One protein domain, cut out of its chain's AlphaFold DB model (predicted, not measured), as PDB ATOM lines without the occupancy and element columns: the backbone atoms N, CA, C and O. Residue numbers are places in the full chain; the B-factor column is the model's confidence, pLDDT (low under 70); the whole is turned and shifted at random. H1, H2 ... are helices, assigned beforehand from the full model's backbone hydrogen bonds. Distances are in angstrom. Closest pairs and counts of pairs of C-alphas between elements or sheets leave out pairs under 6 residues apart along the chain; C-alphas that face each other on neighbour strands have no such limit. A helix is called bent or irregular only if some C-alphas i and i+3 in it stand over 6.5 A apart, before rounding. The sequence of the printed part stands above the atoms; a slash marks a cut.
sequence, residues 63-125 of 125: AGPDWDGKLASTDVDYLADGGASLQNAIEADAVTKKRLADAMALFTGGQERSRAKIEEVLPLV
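Overview. This is residues 63 to 125 of the 125 residues of an uncharacterized protein of Verticillium dahliae (UniProt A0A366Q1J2). Two helices meet near their ends as an L: a short one, H1, and a much longer one, H2, most of which sticks out as a bare arm. A stretch with no named element, residues 63 to 79, folds back beside H1 and leads into its first residue. The printed part has 63 residues with two named helices, H1 then H2, and no named strand; its class is all helix. The whole is extended, with a radius of gyration of the C-alphas of 18.3 A, and its flat outline spans 54 by 30 by 15 A, the arm making the length.

Arrangement. After residues 63 to 79 comes H1, residues 80 to 92, and after a tight link of 1 residue comes H2, residues 94 to 121. H1 and H2 only just touch, with 3 pairs of C-alphas within 8 A, and only at the corner by their link. H1 takes part with residues 90 to 91 alone and H2 with residues 96 to 97 alone; the closest C-alphas, those of Ile 90 and Lys 97, are 5.5 A apart. Their lines stand at 71 degrees, only just about perpendicular, and their centres are 22.8 A apart. O i to N i+4 pairs are within hydrogen-bond range in 6 of 9 cases in H1 and 23 of 24 in H2.

Along the chain. The printed part begins at Ala 63, C-alpha at (-51.362, 142.128, -40.279). H1 begins at C-alpha 80 (-29.243, 137.041, -27.961) and measures 18.2 A from first to last C-alpha. It is irregular: C-alphas 82 and 85 are 8.6 A apart, and its line is a rough one. H2 measures 41.5 A from first to last C-alpha, ending at C-alpha 121 (-19.263, 145.479, -69.828).

Size, cuts and confidence. The C-alphas farthest apart, those of Asp 68 and Val 125, are 57.2 A apart. Residues 101 to 125, of which 101 to 121 belong to H2, stand free. The printed part has no cut and ends at the chain's last residue. Its mean pLDDT is 91.8; residues 124 to 125 are under 70.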
ATOM      1  N   ALA A  63     -51.168 143.232 -41.201       84.38
ATOM      2  CA  ALA A  63     -51.362 142.128 -40.279       84.38
ATOM      3  C   ALA A  63     -52.229 141.026 -40.902       84.38
ATOM      4  O   ALA A  63     -53.153 141.278 -41.683       84.38
ATOM      5  N   GLY A  64     -51.905 139.777 -40.566       81.81
ATOM      6  CA  GLY A  64     -52.709 138.622 -40.952       81.81
ATOM      7  C   GLY A  64     -54.056 138.588 -40.219       81.81
ATOM      8  O   GLY A  64     -54.218 139.266 -39.204       81.81
ATOM      9  N   PRO A  65     -55.020 137.771 -40.688       81.62
ATOM     10  CA  PRO A  65     -56.309 137.601 -40.011       81.62
ATOM     11  C   PRO A  65     -56.169 137.090 -38.567       81.62
ATOM     12  O   PRO A  65     -57.048 137.343 -37.751       81.62
ATOM     13  N   ASP A  66     -55.057 136.418 -38.260       80.62
ATOM     14  CA  ASP A  66     -54.769 135.819 -36.956       80.62
ATOM     15  C   ASP A  66     -53.919 136.722 -36.041       80.62
ATOM     16  O   ASP A  66     -53.434 136.264 -35.006       80.62
ATOM     17  N   TRP A  67     -53.693 137.993 -36.403       83.75
ATOM     18  CA  TRP A  67     -52.916 138.901 -35.558       83.75
ATOM     19  C   TRP A  67     -53.657 139.219 -34.256       83.75
ATOM     20  O   TRP A  67     -54.794 139.689 -34.259       83.75
ATOM     21  N   ASP A  68     -52.987 138.998 -33.127       82.00
ATOM     22  CA  ASP A  68     -53.554 139.131 -31.784       82.00
ATOM     23  C   ASP A  68     -53.504 140.567 -31.226       82.00
ATOM     24  O   ASP A  68     -53.863 140.804 -30.068       82.00
ATOM     25  N   GLY A  69     -53.051 141.530 -32.036       81.31
ATOM     26  CA  GLY A  69     -52.916 142.936 -31.659       81.31
ATOM     27  C   GLY A  69     -51.782 143.212 -30.668       81.31
ATOM     28  O   GLY A  69     -51.671 144.340 -30.180       81.31
ATOM     29  N   LYS A  70     -50.947 142.218 -30.342       83.06
ATOM     30  CA  LYS A  70     -49.811 142.405 -29.437       83.06
ATOM     31  C   LYS A  70     -48.566 142.794 -30.219       83.06
ATOM     32  O   LYS A  70     -48.279 142.277 -31.296       83.06
ATOM     33  N   LEU A  71     -47.819 143.730 -29.644       83.44
ATOM     34  CA  LEU A  71     -46.507 144.132 -30.136       83.44
ATOM     35  C   LEU A  71     -45.422 143.227 -29.544       83.44
ATOM     36  O   LEU A  71     -45.612 142.623 -28.485       83.44
ATOM     37  N   ALA A  72     -44.273 143.166 -30.217       86.56
ATOM     38  CA  ALA A  72     -43.094 142.482 -29.699       86.56
ATOM     39  C   ALA A  72     -42.680 143.070 -28.338       86.56
ATOM     40  O   ALA A  72     -42.682 144.290 -28.152       86.56
ATOM     41  N   SER A  73     -42.333 142.199 -27.388       91.50
ATOM     42  CA  SER A  73     -41.934 142.627 -26.044       91.50
ATOM     43  C   SER A  73     -40.552 143.273 -26.065       91.50
ATOM     44  O   SER A  73     -39.627 142.748 -26.677       91.50
ATOM     45  N   THR A  74     -40.387 144.379 -25.342       91.31
ATOM     46  CA  THR A  74     -39.076 145.008 -25.119       91.31
ATOM     47  C   THR A  74     -38.238 144.291 -24.061       91.31
ATOM     48  O   THR A  74     -37.063 144.608 -23.911       91.31
ATOM     49  N   ASP A  75     -38.824 143.334 -23.336       96.44
ATOM     50  CA  ASP A  75     -38.133 142.561 -22.297       96.44
ATOM     51  C   ASP A  75     -37.370 141.353 -22.868       96.44
ATOM     52  O   ASP A  75     -36.618 140.694 -22.150       96.44
ATOM     53  N   VAL A  76     -37.570 141.035 -24.151       95.75
ATOM     54  CA  VAL A  76     -36.896 139.930 -24.841       95.75
ATOM     55  C   VAL A  76     -35.735 140.481 -25.661       95.75
ATOM     56  O   VAL A  76     -35.930 141.297 -26.562       95.75
ATOM     57  N   ASP A  77     -34.528 139.981 -25.401       95.94
ATOM     58  CA  ASP A  77     -33.397 140.206 -26.298       95.94
ATOM     59  C   ASP A  77     -33.512 139.270 -27.508       95.94
ATOM     60  O   ASP A  77     -33.143 138.096 -27.476       95.94
ATOM     61  N   TYR A  78     -34.069 139.801 -28.592       96.38
ATOM     62  CA  TYR A  78     -34.247 139.071 -29.842       96.38
ATOM     63  C   TYR A  78     -32.936 138.798 -30.593       96.38
ATOM     64  O   TYR A  78     -32.958 138.014 -31.539       96.38
ATOM     65  N   LEU A  79     -31.819 139.426 -30.208       96.50
ATOM     66  CA  LEU A  79     -30.508 139.241 -30.842       96.50
ATOM     67  C   LEU A  79     -29.585 138.313 -30.040       96.50
ATOM     68  O   LEU A  79     -28.598 137.817 -30.590       96.50
ATOM     69  N   ALA A  80     -29.913 138.051 -28.772       96.44
ATOM     70  CA  ALA A  80     -29.243 137.041 -27.961       96.44
ATOM     71  C   ALA A  80     -29.286 135.652 -28.623       96.44
ATOM     72  O   ALA A  80     -30.126 135.365 -29.481       96.44
ATOM     73  N   ASP A  81     -28.346 134.785 -28.232       96.44
ATOM     74  CA  ASP A  81     -28.251 133.392 -28.695       96.44
ATOM     75  C   ASP A  81     -28.304 133.240 -30.226       96.44
ATOM     76  O   ASP A  81     -28.934 132.334 -30.772       96.44
ATOM     77  N   GLY A  82     -27.664 134.172 -30.940       96.56
ATOM     78  CA  GLY A  82     -27.632 134.177 -32.403       96.56
ATOM     79  C   GLY A  82     -28.983 134.475 -33.060       96.56
ATOM     80  O   GLY A  82     -29.171 134.151 -34.230       96.56
ATOM     81  N   GLY A  83     -29.923 135.077 -32.329       96.94
ATOM     82  CA  GLY A  83     -31.237 135.447 -32.843       96.94
ATOM     83  C   GLY A  83     -32.281 134.332 -32.786       96.94
ATOM     84  O   GLY A  83     -33.272 134.394 -33.512       96.94
ATOM     85  N   ALA A  84     -32.101 133.314 -31.938       97.56
ATOM     86  CA  ALA A  84     -33.041 132.192 -31.833       97.56
ATOM     87  C   ALA A  84     -34.487 132.649 -31.545       97.56
ATOM     88  O   ALA A  84     -35.429 132.207 -32.206       97.56
ATOM     89  N   SER A  85     -34.667 133.588 -30.609       96.62
ATOM     90  CA  SER A  85     -35.981 134.167 -30.288       96.62
ATOM     91  C   SER A  85     -36.589 134.926 -31.471       96.62
ATOM     92  O   SER A  85     -37.798 134.850 -31.693       96.62
ATOM     93  N   LEU A  86     -35.761 135.629 -32.252       96.50
ATOM     94  CA  LEU A  86     -36.201 136.332 -33.457       96.50
ATOM     95  C   LEU A  86     -36.656 135.348 -34.532       96.50
ATOM     96  O   LEU A  86     -37.731 135.526 -35.100       96.50
ATOM     97  N   GLN A  87     -35.881 134.290 -34.772       96.75
ATOM     98  CA  GLN A  87     -36.242 133.270 -35.751       96.75
ATOM     99  C   GLN A  87     -37.570 132.602 -35.382       96.75
ATOM    100  O   GLN A  87     -38.446 132.476 -36.235       96.75
ATOM    101  N   ASN A  88     -37.759 132.240 -34.111       95.00
ATOM    102  CA  ASN A  88     -39.016 131.656 -33.643       95.00
ATOM    103  C   ASN A  88     -40.210 132.599 -33.858       95.00
ATOM    104  O   ASN A  88     -41.274 132.148 -34.278       95.00
ATOM    105  N   ALA A  89     -40.037 133.903 -33.613       92.88
ATOM    106  CA  ALA A  89     -41.085 134.895 -33.852       92.88
ATOM    107  C   ALA A  89     -41.423 135.038 -35.347       92.88
ATOM    108  O   ALA A  89     -42.598 135.089 -35.706       92.88
ATOM    109  N   ILE A  90     -40.408 135.044 -36.222       93.31
ATOM    110  CA  ILE A  90     -40.592 135.082 -37.681       93.31
ATOM    111  C   ILE A  90     -41.350 133.844 -38.169       93.31
ATOM    112  O   ILE A  90     -42.264 133.973 -38.977       93.31
ATOM    113  N   GLU A  91     -40.991 132.652 -37.688       94.38
ATOM    114  CA  GLU A  91     -41.636 131.399 -38.101       94.38
ATOM    115  C   GLU A  91     -43.095 131.294 -37.641       94.38
ATOM    116  O   GLU A  91     -43.914 130.695 -38.342       94.38
ATOM    117  N   ALA A  92     -43.421 131.875 -36.484       91.00
ATOM    118  CA  ALA A  92     -44.768 131.863 -35.922       91.00
ATOM    119  C   ALA A  92     -45.745 132.805 -36.650       91.00
ATOM    120  O   ALA A  92     -46.947 132.539 -36.655       91.00
ATOM    121  N   ASP A  93     -45.257 133.877 -37.281       89.81
ATOM    122  CA  ASP A  93     -46.085 134.801 -38.059       89.81
ATOM    123  C   ASP A  93     -45.982 134.519 -39.565       89.81
ATOM    124  O   ASP A  93     -45.024 134.898 -40.249       89.81
ATOM    125  N   ALA A  94     -47.032 133.900 -40.109       90.88
ATOM    126  CA  ALA A  94     -47.120 133.552 -41.523       90.88
ATOM    127  C   ALA A  94     -46.944 134.761 -42.460       90.88
ATOM    128  O   ALA A  94     -46.399 134.605 -43.562       90.88
ATOM    129  N   VAL A  95     -47.382 135.960 -42.054       91.81
ATOM    130  CA  VAL A  95     -47.235 137.157 -42.888       91.81
ATOM    131  C   VAL A  95     -45.789 137.629 -42.907       91.81
ATOM    132  O   VAL A  95     -45.246 137.843 -43.998       91.81
ATOM    133  N   THR A  96     -45.157 137.754 -41.740       91.81
ATOM    134  CA  THR A  96     -43.735 138.110 -41.640       91.81
ATOM    135  C   THR A  96     -42.869 137.104 -42.387       91.81
ATOM    136  O   THR A  96     -42.079 137.514 -43.242       91.81
ATOM    137  N   LYS A  97     -43.071 135.799 -42.164       93.81
ATOM    138  CA  LYS A  97     -42.337 134.733 -42.860       93.81
ATOM    139  C   LYS A  97     -42.406 134.881 -44.377       93.81
ATOM    140  O   LYS A  97     -41.377 134.873 -45.055       93.81
ATOM    141  N   LYS A  98     -43.616 135.051 -44.921       94.38
ATOM    142  CA  LYS A  98     -43.819 135.193 -46.366       94.38
ATOM    143  C   LYS A  98     -43.171 136.466 -46.911       94.38
ATOM    144  O   LYS A  98     -42.415 136.398 -47.874       94.38
ATOM    145  N   ARG A  99     -43.445 137.623 -46.303       94.19
ATOM    146  CA  ARG A  99     -42.950 138.917 -46.803       94.19
ATOM    147  C   ARG A  99     -41.434 139.026 -46.730       94.19
ATOM    148  O   ARG A  99     -40.835 139.610 -47.632       94.19
ATOM    149  N   LEU A 100     -40.821 138.460 -45.691       95.81
ATOM    150  CA  LEU A 100     -39.369 138.398 -45.579       95.81
ATOM    151  C   LEU A 100     -38.774 137.561 -46.718       95.81
ATOM    152  O   LEU A 100     -37.858 138.026 -47.394       95.81
ATOM    153  N   ALA A 101     -39.335 136.378 -46.985       96.81
ATOM    154  CA  ALA A 101     -38.896 135.530 -48.093       96.81
ATOM    155  C   ALA A 101     -39.061 136.222 -49.460       96.81
ATOM    156  O   ALA A 101     -38.119 136.241 -50.256       96.81
ATOM    157  N   ASP A 102     -40.215 136.851 -49.707       97.00
ATOM    158  CA  ASP A 102     -40.488 137.602 -50.939       97.00
ATOM    159  C   ASP A 102     -39.476 138.751 -51.128       97.00
ATOM    160  O   ASP A 102     -38.928 138.939 -52.219       97.00
ATOM    161  N   ALA A 103     -39.180 139.500 -50.060       96.62
ATOM    162  CA  ALA A 103     -38.209 140.591 -50.087       96.62
ATOM    163  C   ALA A 103     -36.785 140.087 -50.369       96.62
ATOM    164  O   ALA A 103     -36.088 140.662 -51.209       96.62
ATOM    165  N   MET A 104     -36.361 138.999 -49.718       97.69
ATOM    166  CA  MET A 104     -35.054 138.383 -49.972       97.69
ATOM    167  C   MET A 104     -34.923 137.944 -51.431       97.69
ATOM    168  O   MET A 104     -33.934 138.276 -52.085       97.69
ATOM    169  N   ALA A 105     -35.938 137.269 -51.976       97.94
ATOM    170  CA  ALA A 105     -35.941 136.850 -53.374       97.94
ATOM    171  C   ALA A 105     -35.856 138.049 -54.334       97.94
ATOM    172  O   ALA A 105     -35.078 138.030 -55.296       97.94
ATOM    173  N   LEU A 106     -36.611 139.118 -54.059       98.19
ATOM    174  CA  LEU A 106     -36.603 140.336 -54.868       98.19
ATOM    175  C   LEU A 106     -35.219 141.002 -54.890       98.19
ATOM    176  O   LEU A 106     -34.729 141.357 -55.969       98.19
ATOM    177  N   PHE A 107     -34.594 141.172 -53.722       97.50
ATOM    178  CA  PHE A 107     -33.307 141.856 -53.609       97.50
ATOM    179  C   PHE A 107     -32.156 141.023 -54.164       97.50
ATOM    180  O   PHE A 107     -31.386 141.559 -54.962       97.50
ATOM    181  N   THR A 108     -32.083 139.727 -53.853       98.00
ATOM    182  CA  THR A 108     -31.080 138.826 -54.443       98.00
ATOM    183  C   THR A 108     -31.218 138.790 -55.963       98.00
ATOM    184  O   THR A 108     -30.241 138.974 -56.685       98.00
ATOM    185  N   GLY A 109     -32.443 138.674 -56.486       97.75
ATOM    186  CA  GLY A 109     -32.670 138.738 -57.931       97.75
ATOM    187  C   GLY A 109     -32.240 140.076 -58.547       97.75
ATOM    188  O   GLY A 109     -31.736 140.112 -59.669       97.75
ATOM    189  N   GLY A 110     -32.424 141.192 -57.834       97.12
ATOM    190  CA  GLY A 110     -31.930 142.508 -58.251       97.12
ATOM    191  C   GLY A 110     -30.404 142.605 -58.273       97.12
ATOM    192  O   GLY A 110     -29.844 143.165 -59.220       97.12
ATOM    193  N   GLN A 111     -29.742 142.034 -57.266       97.38
ATOM    194  CA  GLN A 111     -28.285 141.962 -57.178       97.38
ATOM    195  C   GLN A 111     -27.705 141.149 -58.336       97.38
ATOM    196  O   GLN A 111     -26.856 141.669 -59.054       97.38
ATOM    197  N   GLU A 112     -28.228 139.950 -58.603       97.75
ATOM    198  CA  GLU A 112     -27.744 139.098 -59.699       97.75
ATOM    199  C   GLU A 112     -27.938 139.750 -61.075       97.75
ATOM    200  O   GLU A 112     -27.029 139.755 -61.903       97.75
ATOM    201  N   ARG A 113     -29.085 140.405 -61.314       97.25
ATOM    202  CA  ARG A 113     -29.288 141.179 -62.556       97.25
ATOM    203  C   ARG A 113     -28.301 142.335 -62.696       97.25
ATOM    204  O   ARG A 113     -27.907 142.665 -63.811       97.25
ATOM    205  N   SER A 114     -27.948 142.987 -61.591       96.56
ATOM    206  CA  SER A 114     -26.982 144.091 -61.600       96.56
ATOM    207  C   SER A 114     -25.571 143.570 -61.859       96.56
ATOM    208  O   SER A 114     -24.864 144.132 -62.690       96.56
ATOM    209  N   ARG A 115     -25.202 142.460 -61.214       95.62
ATOM    210  CA  ARG A 115     -23.940 141.752 -61.428       95.62
ATOM    211  C   ARG A 115     -23.760 141.350 -62.892       95.62
ATOM    212  O   ARG A 115     -22.756 141.724 -63.481       95.62
ATOM    213  N   ALA A 116     -24.755 140.695 -63.494       95.44
ATOM    214  CA  ALA A 116     -24.692 140.270 -64.893       95.44
ATOM    215  C   ALA A 116     -24.441 141.446 -65.857       95.44
ATOM    216  O   ALA A 116     -23.610 141.348 -66.753       95.44
ATOM    217  N   LYS A 117     -25.102 142.592 -65.632       95.25
ATOM    218  CA  LYS A 117     -24.883 143.810 -66.434       95.25
ATOM    219  C   LYS A 117     -23.473 144.377 -66.291       95.25
ATOM    220  O   LYS A 117     -22.944 144.933 -67.244       95.25
ATOM    221  N   ILE A 118     -22.895 144.296 -65.092       95.38
ATOM    222  CA  ILE A 118     -21.529 144.758 -64.826       95.38
ATOM    223  C   ILE A 118     -20.528 143.825 -65.516       95.38
ATOM    224  O   ILE A 118     -19.626 144.301 -66.197       95.38
ATOM    225  N   GLU A 119     -20.707 142.512 -65.377       94.69
ATOM    226  CA  GLU A 119     -19.834 141.499 -65.982       94.69
ATOM    227  C   GLU A 119     -19.878 141.519 -67.521       94.69
ATOM    228  O   GLU A 119     -18.869 141.235 -68.153       94.69
ATOM    229  N   GLU A 120     -20.996 141.917 -68.138       94.12
ATOM    230  CA  GLU A 120     -21.102 142.088 -69.597       94.12
ATOM    231  C   GLU A 120     -20.191 143.204 -70.142       94.12
ATOM    232  O   GLU A 120     -19.662 143.096 -71.249       94.12
ATOM    233  N   VAL A 121     -20.009 144.288 -69.380       93.38
ATOM    234  CA  VAL A 121     -19.263 145.479 -69.828       93.38
ATOM    235  C   VAL A 121     -17.832 145.540 -69.300       93.38
ATOM    236  O   VAL A 121     -17.041 146.354 -69.781       93.38
ATOM    237  N   LEU A 122     -17.483 144.707 -68.316       90.56
ATOM    238  CA  LEU A 122     -16.107 144.561 -67.855       90.56
ATOM    239  C   LEU A 122     -15.389 143.498 -68.698       90.56
ATOM    240  O   LEU A 122     -15.820 142.346 -68.714       90.56
ATOM    241  N   PRO A 123     -14.273 143.835 -69.371       70.62
ATOM    242  CA  PRO A 123     -13.454 142.823 -70.017       70.62
ATOM    243  C   PRO A 123     -12.925 141.864 -68.947       70.62
ATOM    244  O   PRO A 123     -12.318 142.296 -67.966       70.62
ATOM    245  N   LEU A 124     -13.174 140.567 -69.140       63.78
ATOM    246  CA  LEU A 124     -12.527 139.510 -68.370       63.78
ATOM    247  C   LEU A 124     -11.014 139.663 -68.572       63.78
ATOM    248  O   LEU A 124     -10.525 139.500 -69.691       63.78
ATOM    249  N   VAL A 125     -10.311 140.060 -67.512       56.75
ATOM    250  CA  VAL A 125      -8.842 140.044 -67.453       56.75
ATOM    251  C   VAL A 125      -8.372 138.606 -67.310       56.75
ATOM    252  O   VAL A 125      -8.963 137.888 -66.472       56.75
TER     253      VAL A 125